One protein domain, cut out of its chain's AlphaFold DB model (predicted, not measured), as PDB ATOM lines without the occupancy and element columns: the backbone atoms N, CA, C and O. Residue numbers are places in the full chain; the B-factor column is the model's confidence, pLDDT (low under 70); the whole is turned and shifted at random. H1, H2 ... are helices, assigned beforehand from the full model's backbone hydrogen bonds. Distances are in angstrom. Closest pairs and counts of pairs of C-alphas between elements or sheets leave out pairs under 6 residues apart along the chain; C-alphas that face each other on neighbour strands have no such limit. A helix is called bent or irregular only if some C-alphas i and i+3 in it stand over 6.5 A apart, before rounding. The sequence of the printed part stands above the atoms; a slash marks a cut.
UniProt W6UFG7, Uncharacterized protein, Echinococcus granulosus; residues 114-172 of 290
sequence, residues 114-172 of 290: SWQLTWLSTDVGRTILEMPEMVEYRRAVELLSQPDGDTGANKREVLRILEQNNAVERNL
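AT A GLANCE: This is residues 114 to 172 of the 290 residues of an uncharacterized protein of Echinococcus granulosus (UniProt W6UFG7). Picture a helical hairpin, H3 and H4 side by side and running opposite ways, with three shorter helices, H1, H2 and H5, loosely gathered toward the end away from the H3 to H4 turn. H1 crosses one side of the hairpin, H2 makes a corner with the first part of H3, and H5 follows H4 near the beginning of H3. The printed part has 59 residues, with five named helices in the order H1, H2, H3, H4, H5 and no named strand, and its class is all helix. The whole is compact, with a radius of gyration of the C-alphas of 11.0 A, and spans 29 by 23 by 19 A.

IN THESE COORDINATES: Find C-alpha 114 at (122.981, 132.251, 129.749), where H1, residues 114 to 120, begins; it is 10.9 A long and only just irregular, with C-alphas 114 and 117 6.6 A apart. H2 follows at residues 123 to 129, 10.0 A long. Look next at C-alpha 132, at (138.791, 129.595, 115.116), where H3 begins; it covers residues 132 to 145, is 20.1 A long, and is irregular, with C-alphas 133 and 136 8.0 A apart. H4 takes residues 152 to 164 over 18.6 A. H5, residues 167 to 171 and 6.1 A long, ends at C-alpha 171, at (127.192, 136.167, 114.009).

HOW THE PARTS SIT: Start with H1 and H2, which touch only at the corner, about perpendicular at 80 degrees; their closest C-alphas are those of Leu 120 and Arg 126, 5.7 A apart. H1 is close to but not clearly touching H3, with the C-alphas of Leu 117 and Val 141 closest at 6.8 A; at 72 degrees they are only just about perpendicular. H1 and H4 are near each other. H2 and H3 touch only at the corner, with residues 134 to 138 of H3 alone, at a steep tilt of 61 degrees, opposite ways; Leu 129 and Arg 138 have the closest C-alphas, 6.2 A apart. H3 and H4 touch and form a helical hairpin, at a shallow tilt of 17 degrees, opposite ways, with the C-alphas of Ala 140 and Val 158 closest at 5.2 A. H5 is close to but not clearly touching H3, where the C-alphas of Glu 133 and Ala 167 come closest at 7.2 A, and likewise H1, at Gln 116 and Val 168, whose C-alphas are 7.3 A apart. H2 and H4, H2 and H5, and H4 and H5 are apart. In H2 and H5 every O i to N i+4 pair is within hydrogen-bond range; in H1 2 of 3 are, in H3 8 of 10, and in H4 8 of 9.

THE WHOLE: The two C-alphas farthest apart are those of Pro 147 and Arg 170, at 31.1 A. The printed part has no cut. The links H1 to H2, H2 to H3 and H4 to H5 are tight, H3 to H4 is short, and no link is long. The mean pLDDT of the printed part is 86.1, and residues 149 to 150 are under 70.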
ATOM      1  N   SER A 114     123.259 133.541 129.105       82.94
ATOM      2  CA  SER A 114     122.981 132.251 129.749       82.94
ATOM      3  C   SER A 114     122.589 131.153 128.756       82.94
ATOM      4  O   SER A 114     122.929 129.986 128.953       82.94
ATOM      5  N   TRP A 115     121.897 131.510 127.674       87.81
ATOM      6  CA  TRP A 115     121.454 130.551 126.666       87.81
ATOM      7  C   TRP A 115     122.579 130.131 125.715       87.81
ATOM      8  O   TRP A 115     122.582 128.995 125.249       87.81
ATOM      9  N   GLN A 116     123.567 130.998 125.470       89.56
ATOM     10  CA  GLN A 116     124.667 130.748 124.527       89.56
ATOM     11  C   GLN A 116     125.386 129.417 124.780       89.56
ATOM     12  O   GLN A 116     125.507 128.609 123.865       89.56
ATOM     13  N   LEU A 117     125.807 129.144 126.019       86.19
ATOM     14  CA  LEU A 117     126.511 127.895 126.353       86.19
ATOM     15  C   LEU A 117     125.602 126.664 126.252       86.19
ATOM     16  O   LEU A 117     126.052 125.595 125.843       86.19
ATOM     17  N   THR A 118     124.313 126.827 126.562       87.88
ATOM     18  CA  THR A 118     123.320 125.753 126.421       87.88
ATOM     19  C   THR A 118     123.137 125.394 124.949       87.88
ATOM     20  O   THR A 118     123.176 124.224 124.583       87.88
ATOM     21  N   TRP A 119     123.015 126.389 124.073       89.50
ATOM     22  CA  TRP A 119     122.884 126.153 122.640       89.50
ATOM     23  C   TRP A 119     124.166 125.612 122.005       89.50
ATOM     24  O   TRP A 119     124.100 124.691 121.195       89.50
ATOM     25  N   LEU A 120     125.339 126.102 122.417       89.06
ATOM     26  CA  LEU A 120     126.629 125.586 121.946       89.06
ATOM     27  C   LEU A 120     126.852 124.111 122.314       89.06
ATOM     28  O   LEU A 120     127.645 123.434 121.666       89.06
ATOM     29  N   SER A 121     126.138 123.596 123.319       86.38
ATOM     30  CA  SER A 121     126.191 122.180 123.687       86.38
ATOM     31  C   SER A 121     125.385 121.258 122.757       86.38
ATOM     32  O   SER A 121     125.584 120.042 122.800       86.38
ATOM     33  N   THR A 122     124.509 121.819 121.911       89.75
ATOM     34  CA  THR A 122     123.745 121.078 120.891       89.75
ATOM     35  C   THR A 122     124.639 120.625 119.736       89.75
ATOM     36  O   THR A 122     125.720 121.175 119.529       89.75
ATOM     37  N   ASP A 123     124.186 119.654 118.940       88.00
ATOM     38  CA  ASP A 123     124.990 119.093 117.844       88.00
ATOM     39  C   ASP A 123     125.410 120.148 116.808       88.00
ATOM     40  O   ASP A 123     126.571 120.198 116.411       88.00
ATOM     41  N   VAL A 124     124.499 121.058 116.443       88.31
ATOM     42  CA  VAL A 124     124.794 122.186 115.538       88.31
ATOM     43  C   VAL A 124     125.755 123.181 116.194       88.31
ATOM     44  O   VAL A 124     126.686 123.677 115.557       88.31
ATOM     45  N   GLY A 125     125.553 123.454 117.485       88.12
ATOM     46  CA  GLY A 125     126.409 124.342 118.265       88.12
ATOM     47  C   GLY A 125     127.852 123.844 118.362       88.12
ATOM     48  O   GLY A 125     128.782 124.642 118.247       88.12
ATOM     49  N   ARG A 126     128.057 122.527 118.481       87.44
ATOM     50  CA  ARG A 126     129.394 121.912 118.528       87.44
ATOM     51  C   ARG A 126     130.174 122.114 117.236       87.44
ATOM     52  O   ARG A 126     131.345 122.469 117.308       87.44
ATOM     53  N   THR A 127     129.531 121.980 116.076       89.00
ATOM     54  CA  THR A 127     130.173 122.271 114.781       89.00
ATOM     55  C   THR A 127     130.625 123.730 114.692       89.00
ATOM     56  O   THR A 127     131.674 124.035 114.134       89.00
ATOM     57  N   ILE A 128     129.863 124.652 115.281       88.38
ATOM     58  CA  ILE A 128     130.207 126.078 115.298       88.38
ATOM     59  C   ILE A 128     131.329 126.370 116.302       88.38
ATOM     60  O   ILE A 128     132.207 127.186 116.028       88.38
ATOM     61  N   LEU A 129     131.364 125.655 117.427       89.56
ATOM     62  CA  LEU A 129     132.424 125.757 118.433       89.56
ATOM     63  C   LEU A 129     133.810 125.359 117.886       89.56
ATOM     64  O   LEU A 129     134.839 125.779 118.424       89.56
ATOM     65  N   GLU A 130     133.852 124.566 116.811       87.56
ATOM     66  CA  GLU A 130     135.090 124.165 116.135       87.56
ATOM     67  C   GLU A 130     135.782 125.317 115.391       87.56
ATOM     68  O   GLU A 130     136.995 125.252 115.177       87.56
ATOM     69  N   MET A 131     135.057 126.395 115.075       87.44
ATOM     70  CA  MET A 131     135.582 127.557 114.353       87.44
ATOM     71  C   MET A 131     136.675 128.303 115.147       87.44
ATOM     72  O   MET A 131     136.602 128.396 116.378       87.44
ATOM     73  N   PRO A 132     137.669 128.908 114.465       86.94
ATOM     74  CA  PRO A 132     138.791 129.595 115.116       86.94
ATOM     75  C   PRO A 132     138.378 130.847 115.907       86.94
ATOM     76  O   PRO A 132     139.101 131.272 116.801       86.94
ATOM     77  N   GLU A 133     137.216 131.430 115.617       85.25
ATOM     78  CA  GLU A 133     136.686 132.597 116.336       85.25
ATOM     79  C   GLU A 133     136.067 132.223 117.701       85.25
ATOM     80  O   GLU A 133     135.893 133.074 118.570       85.25
ATOM     81  N   MET A 134     135.775 130.936 117.930       88.06
ATOM     82  CA  MET A 134     135.051 130.442 119.110       88.06
ATOM     83  C   MET A 134     135.968 129.896 120.221       88.06
ATOM     84  O   MET A 134     135.504 129.202 121.126       88.06
ATOM     85  N   VAL A 135     137.271 130.205 120.188       89.62
ATOM     86  CA  VAL A 135     138.279 129.681 121.139       89.62
ATOM     87  C   VAL A 135     137.917 129.979 122.597       89.62
ATOM     88  O   VAL A 135     137.969 129.088 123.444       89.62
ATOM     89  N   GLU A 136     137.480 131.204 122.886       89.38
ATOM     90  CA  GLU A 136     137.092 131.608 124.242       89.38
ATOM     91  C   GLU A 136     135.812 130.903 124.715       89.38
ATOM     92  O   GLU A 136     135.720 130.461 125.860       89.38
ATOM     93  N   TYR A 137     134.844 130.695 123.818       89.06
ATOM     94  CA  TYR A 137     133.633 129.930 124.125       89.06
ATOM     95  C   TYR A 137     133.942 128.451 124.371       89.06
ATOM     96  O   TYR A 137     133.374 127.845 125.278       89.06
ATOM     97  N   ARG A 138     134.893 127.871 123.629       90.12
ATOM     98  CA  ARG A 138     135.367 126.500 123.864       90.12
ATOM     99  C   ARG A 138     135.998 126.363 125.243       90.12
ATOM    100  O   ARG A 138     135.707 125.407 125.956       90.12
ATOM    101  N   ARG A 139     136.806 127.347 125.645       89.12
ATOM    102  CA  ARG A 139     137.387 127.415 126.990       89.12
ATOM    103  C   ARG A 139     136.311 127.487 128.073       89.12
ATOM    104  O   ARG A 139     136.426 126.803 129.084       89.12
ATOM    105  N   ALA A 140     135.263 128.282 127.859       88.88
ATOM    106  CA  ALA A 140     134.140 128.381 128.787       88.88
ATOM    107  C   ALA A 140     133.372 127.053 128.931       88.88
ATOM    108  O   ALA A 140     133.020 126.673 130.046       88.88
ATOM    109  N   VAL A 141     133.154 126.324 127.831       87.81
ATOM    110  CA  VAL A 141     132.527 124.990 127.855       87.81
ATOM    111  C   VAL A 141     133.411 123.974 128.586       87.81
ATOM    112  O   VAL A 141     132.905 123.220 129.412       87.81
ATOM    113  N   GLU A 142     134.726 123.991 128.351       87.81
ATOM    114  CA  GLU A 142     135.683 123.108 129.033       87.81
ATOM    115  C   GLU A 142     135.670 123.326 130.555       87.81
ATOM    116  O   GLU A 142     135.573 122.365 131.316       87.81
ATOM    117  N   LEU A 143     135.679 124.587 131.011       87.00
ATOM    118  CA  LEU A 143     135.600 124.939 132.436       87.00
ATOM    119  C   LEU A 143     134.317 124.423 133.106       87.00
ATOM    120  O   LEU A 143     134.353 124.038 134.272       87.00
ATOM    121  N   LEU A 144     133.198 124.391 132.376       84.50
ATOM    122  CA  LEU A 144     131.932 123.838 132.869       84.50
ATOM    123  C   LEU A 144     131.866 122.310 132.801       84.50
ATOM    124  O   LEU A 144     131.119 121.706 133.563       84.50
ATOM    125  N   SER A 145     132.623 121.683 131.899       83.75
ATOM    126  CA  SER A 145     132.650 120.224 131.744       83.75
ATOM    127  C   SER A 145     133.426 119.505 132.857       83.75
ATOM    128  O   SER A 145     133.289 118.293 133.028       83.75
ATOM    129  N   GLN A 146     134.224 120.244 133.633       85.38
ATOM    130  CA  GLN A 146     134.974 119.701 134.760       85.38
ATOM    131  C   GLN A 146     134.040 119.286 135.913       85.38
ATOM    132  O   GLN A 146     133.021 119.934 136.150       85.38
ATOM    133  N   PRO A 147     134.400 118.252 136.697       74.44
ATOM    134  CA  PRO A 147     133.585 117.775 137.820       74.44
ATOM    135  C   PRO A 147     133.400 118.816 138.943       74.44
ATOM    136  O   PRO A 147     132.475 118.686 139.737       74.44
ATOM    137  N   ASP A 148     134.243 119.855 138.986       74.19
ATOM    138  CA  ASP A 148     134.160 121.022 139.885       74.19
ATOM    139  C   ASP A 148     133.642 122.292 139.157       74.19
ATOM    140  O   ASP A 148     133.835 123.429 139.592       74.19
ATOM    141  N   GLY A 149     133.019 122.123 137.985       68.00
ATOM    142  CA  GLY A 149     132.637 123.214 137.082       68.00
ATOM    143  C   GLY A 149     131.566 124.159 137.637       68.00
ATOM    144  O   GLY A 149     131.542 125.336 137.274       68.00
ATOM    145  N   ASP A 150     130.726 123.690 138.565       68.69
ATOM    146  CA  ASP A 150     129.686 124.511 139.214       68.69
ATOM    147  C   ASP A 150     130.194 125.267 140.459       68.69
ATOM    148  O   ASP A 150     129.459 126.018 141.106       68.69
ATOM    149  N   THR A 151     131.479 125.132 140.798       80.06
ATOM    150  CA  THR A 151     132.070 125.911 141.884       80.06
ATOM    151  C   THR A 151     132.066 127.396 141.534       80.06
ATOM    152  O   THR A 151     132.384 127.821 140.419       80.06
ATOM    153  N   GLY A 152     131.710 128.235 142.511       77.38
ATOM    154  CA  GLY A 152     131.470 129.664 142.294       77.38
ATOM    155  C   GLY A 152     132.661 130.455 141.733       77.38
ATOM    156  O   GLY A 152     132.464 131.590 141.305       77.38
ATOM    157  N   ALA A 153     133.881 129.906 141.742       81.88
ATOM    158  CA  ALA A 153     135.059 130.495 141.099       81.88
ATOM    159  C   ALA A 153     135.070 130.265 139.575       81.88
ATOM    160  O   ALA A 153     135.185 131.229 138.820       81.88
ATOM    161  N   ASN A 154     134.854 129.025 139.124       85.50
ATOM    162  CA  ASN A 154     134.804 128.662 137.702       85.50
ATOM    163  C   ASN A 154     133.636 129.358 136.997       85.50
ATOM    164  O   ASN A 154     133.802 129.951 135.933       85.50
ATOM    165  N   LYS A 155     132.478 129.416 137.661       85.25
ATOM    166  CA  LYS A 155     131.300 130.140 137.171       85.25
ATOM    167  C   LYS A 155     131.554 131.634 136.958       85.25
ATOM    168  O   LYS A 155     131.078 132.203 135.981       85.25
ATOM    169  N   ARG A 156     132.317 132.278 137.851       86.25
ATOM    170  CA  ARG A 156     132.680 133.701 137.721       86.25
ATOM    171  C   ARG A 156     133.591 133.949 136.523       86.25
ATOM    172  O   ARG A 156     133.386 134.928 135.811       86.25
ATOM    173  N   GLU A 157     134.547 133.061 136.273       87.38
ATOM    174  CA  GLU A 157     135.428 133.182 135.109       87.38
ATOM    175  C   GLU A 157     134.675 132.939 133.794       87.38
ATOM    176  O   GLU A 157     134.844 133.697 132.841       87.38
ATOM    177  N   VAL A 158     133.765 131.962 133.755       88.38
ATOM    178  CA  VAL A 158     132.891 131.719 132.595       88.38
ATOM    179  C   VAL A 158     132.024 132.941 132.283       88.38
ATOM    180  O   VAL A 158     131.926 133.344 131.125       88.38
ATOM    181  N   LEU A 159     131.438 133.575 133.304       87.81
ATOM    182  CA  LEU A 159     130.668 134.810 133.124       87.81
ATOM    183  C   LEU A 159     131.532 135.941 132.556       87.81
ATOM    184  O   LEU A 159     131.102 136.624 131.629       87.81
ATOM    185  N   ARG A 160     132.772 136.089 133.035       89.94
ATOM    186  CA  ARG A 160     133.721 137.085 132.518       89.94
ATOM    187  C   ARG A 160     134.045 136.850 131.039       89.94
ATOM    188  O   ARG A 160     134.073 137.802 130.261       89.94
ATOM    189  N   ILE A 161     134.256 135.593 130.644       88.56
ATOM    190  CA  ILE A 161     134.511 135.206 129.248       88.56
ATOM    191  C   ILE A 161     133.304 135.541 128.360       88.56
ATOM    192  O   ILE A 161     133.478 136.086 127.268       88.56
ATOM    193  N   LEU A 162     132.091 135.248 128.832       87.81
ATOM    194  CA  LEU A 162     130.849 135.533 128.112       87.81
ATOM    195  C   LEU A 162     130.566 137.035 127.984       87.81
ATOM    196  O   LEU A 162     130.064 137.473 126.954       87.81
ATOM    197  N   GLU A 163     130.876 137.838 129.001       87.31
ATOM    198  CA  GLU A 163     130.707 139.296 128.948       87.31
ATOM    199  C   GLU A 163     131.686 139.957 127.976       87.31
ATOM    200  O   GLU A 163     131.302 140.860 127.233       87.31
ATOM    201  N   GLN A 164     132.938 139.495 127.949       88.75
ATOM    202  CA  GLN A 164     133.980 140.073 127.100       88.75
ATOM    203  C   GLN A 164     133.831 139.694 125.624       88.75
ATOM    204  O   GLN A 164     134.194 140.484 124.753       88.75
ATOM    205  N   ASN A 165     133.281 138.513 125.332       85.94
ATOM    206  CA  ASN A 165     133.171 138.005 123.970       85.94
ATOM    207  C   ASN A 165     131.729 138.050 123.460       85.94
ATOM    208  O   ASN A 165     130.818 137.480 124.054       85.94
ATOM    209  N   ASN A 166     131.521 138.658 122.294       87.12
ATOM    210  CA  ASN A 166     130.213 138.767 121.639       87.12
ATOM    211  C   ASN A 166     130.174 138.119 120.244       87.12
ATOM    212  O   ASN A 166     129.305 138.451 119.441       87.12
ATOM    213  N   ALA A 167     131.084 137.180 119.963       86.75
ATOM    214  CA  ALA A 167     131.148 136.473 118.679       86.75
ATOM    215  C   ALA A 167     129.811 135.795 118.321       86.75
ATOM    216  O   ALA A 167     129.310 135.941 117.210       86.75
ATOM    217  N   VAL A 168     129.177 135.121 119.285       86.69
ATOM    218  CA  VAL A 168     127.888 134.441 119.074       86.69
ATOM    219  C   VAL A 168     126.749 135.442 118.824       86.69
ATOM    220  O   VAL A 168     125.909 135.216 117.961       86.69
ATOM    221  N   GLU A 169     126.741 136.577 119.526       87.50
ATOM    222  CA  GLU A 169     125.704 137.618 119.398       87.50
ATOM    223  C   GLU A 169     125.778 138.399 118.088       87.50
ATOM    224  O   GLU A 169     124.764 138.895 117.611       87.50
ATOM    225  N   ARG A 170     126.975 138.533 117.512       87.12
ATOM    226  CA  ARG A 170     127.176 139.259 116.252       87.12
ATOM    227  C   ARG A 170     126.960 138.390 115.021       87.12
ATOM    228  O   ARG A 170     126.581 138.918 113.981       87.12
ATOM    229  N   ASN A 171     127.206 137.087 115.143       87.81
ATOM    230  CA  ASN A 171     127.192 136.167 114.009       87.81
ATOM    231  C   ASN A 171     125.888 135.368 113.886       87.81
ATOM    232  O   ASN A 171     125.628 134.804 112.823       87.81
ATOM    233  N   LEU A 172     125.057 135.308 114.934       88.12
ATOM    234  CA  LEU A 172     123.766 134.629 114.868       88.12
ATOM    235  C   LEU A 172     122.608 135.611 114.704       88.12
ATOM    236  O   LEU A 172     122.506 136.613 115.407       88.12
TER     237      LEU A 172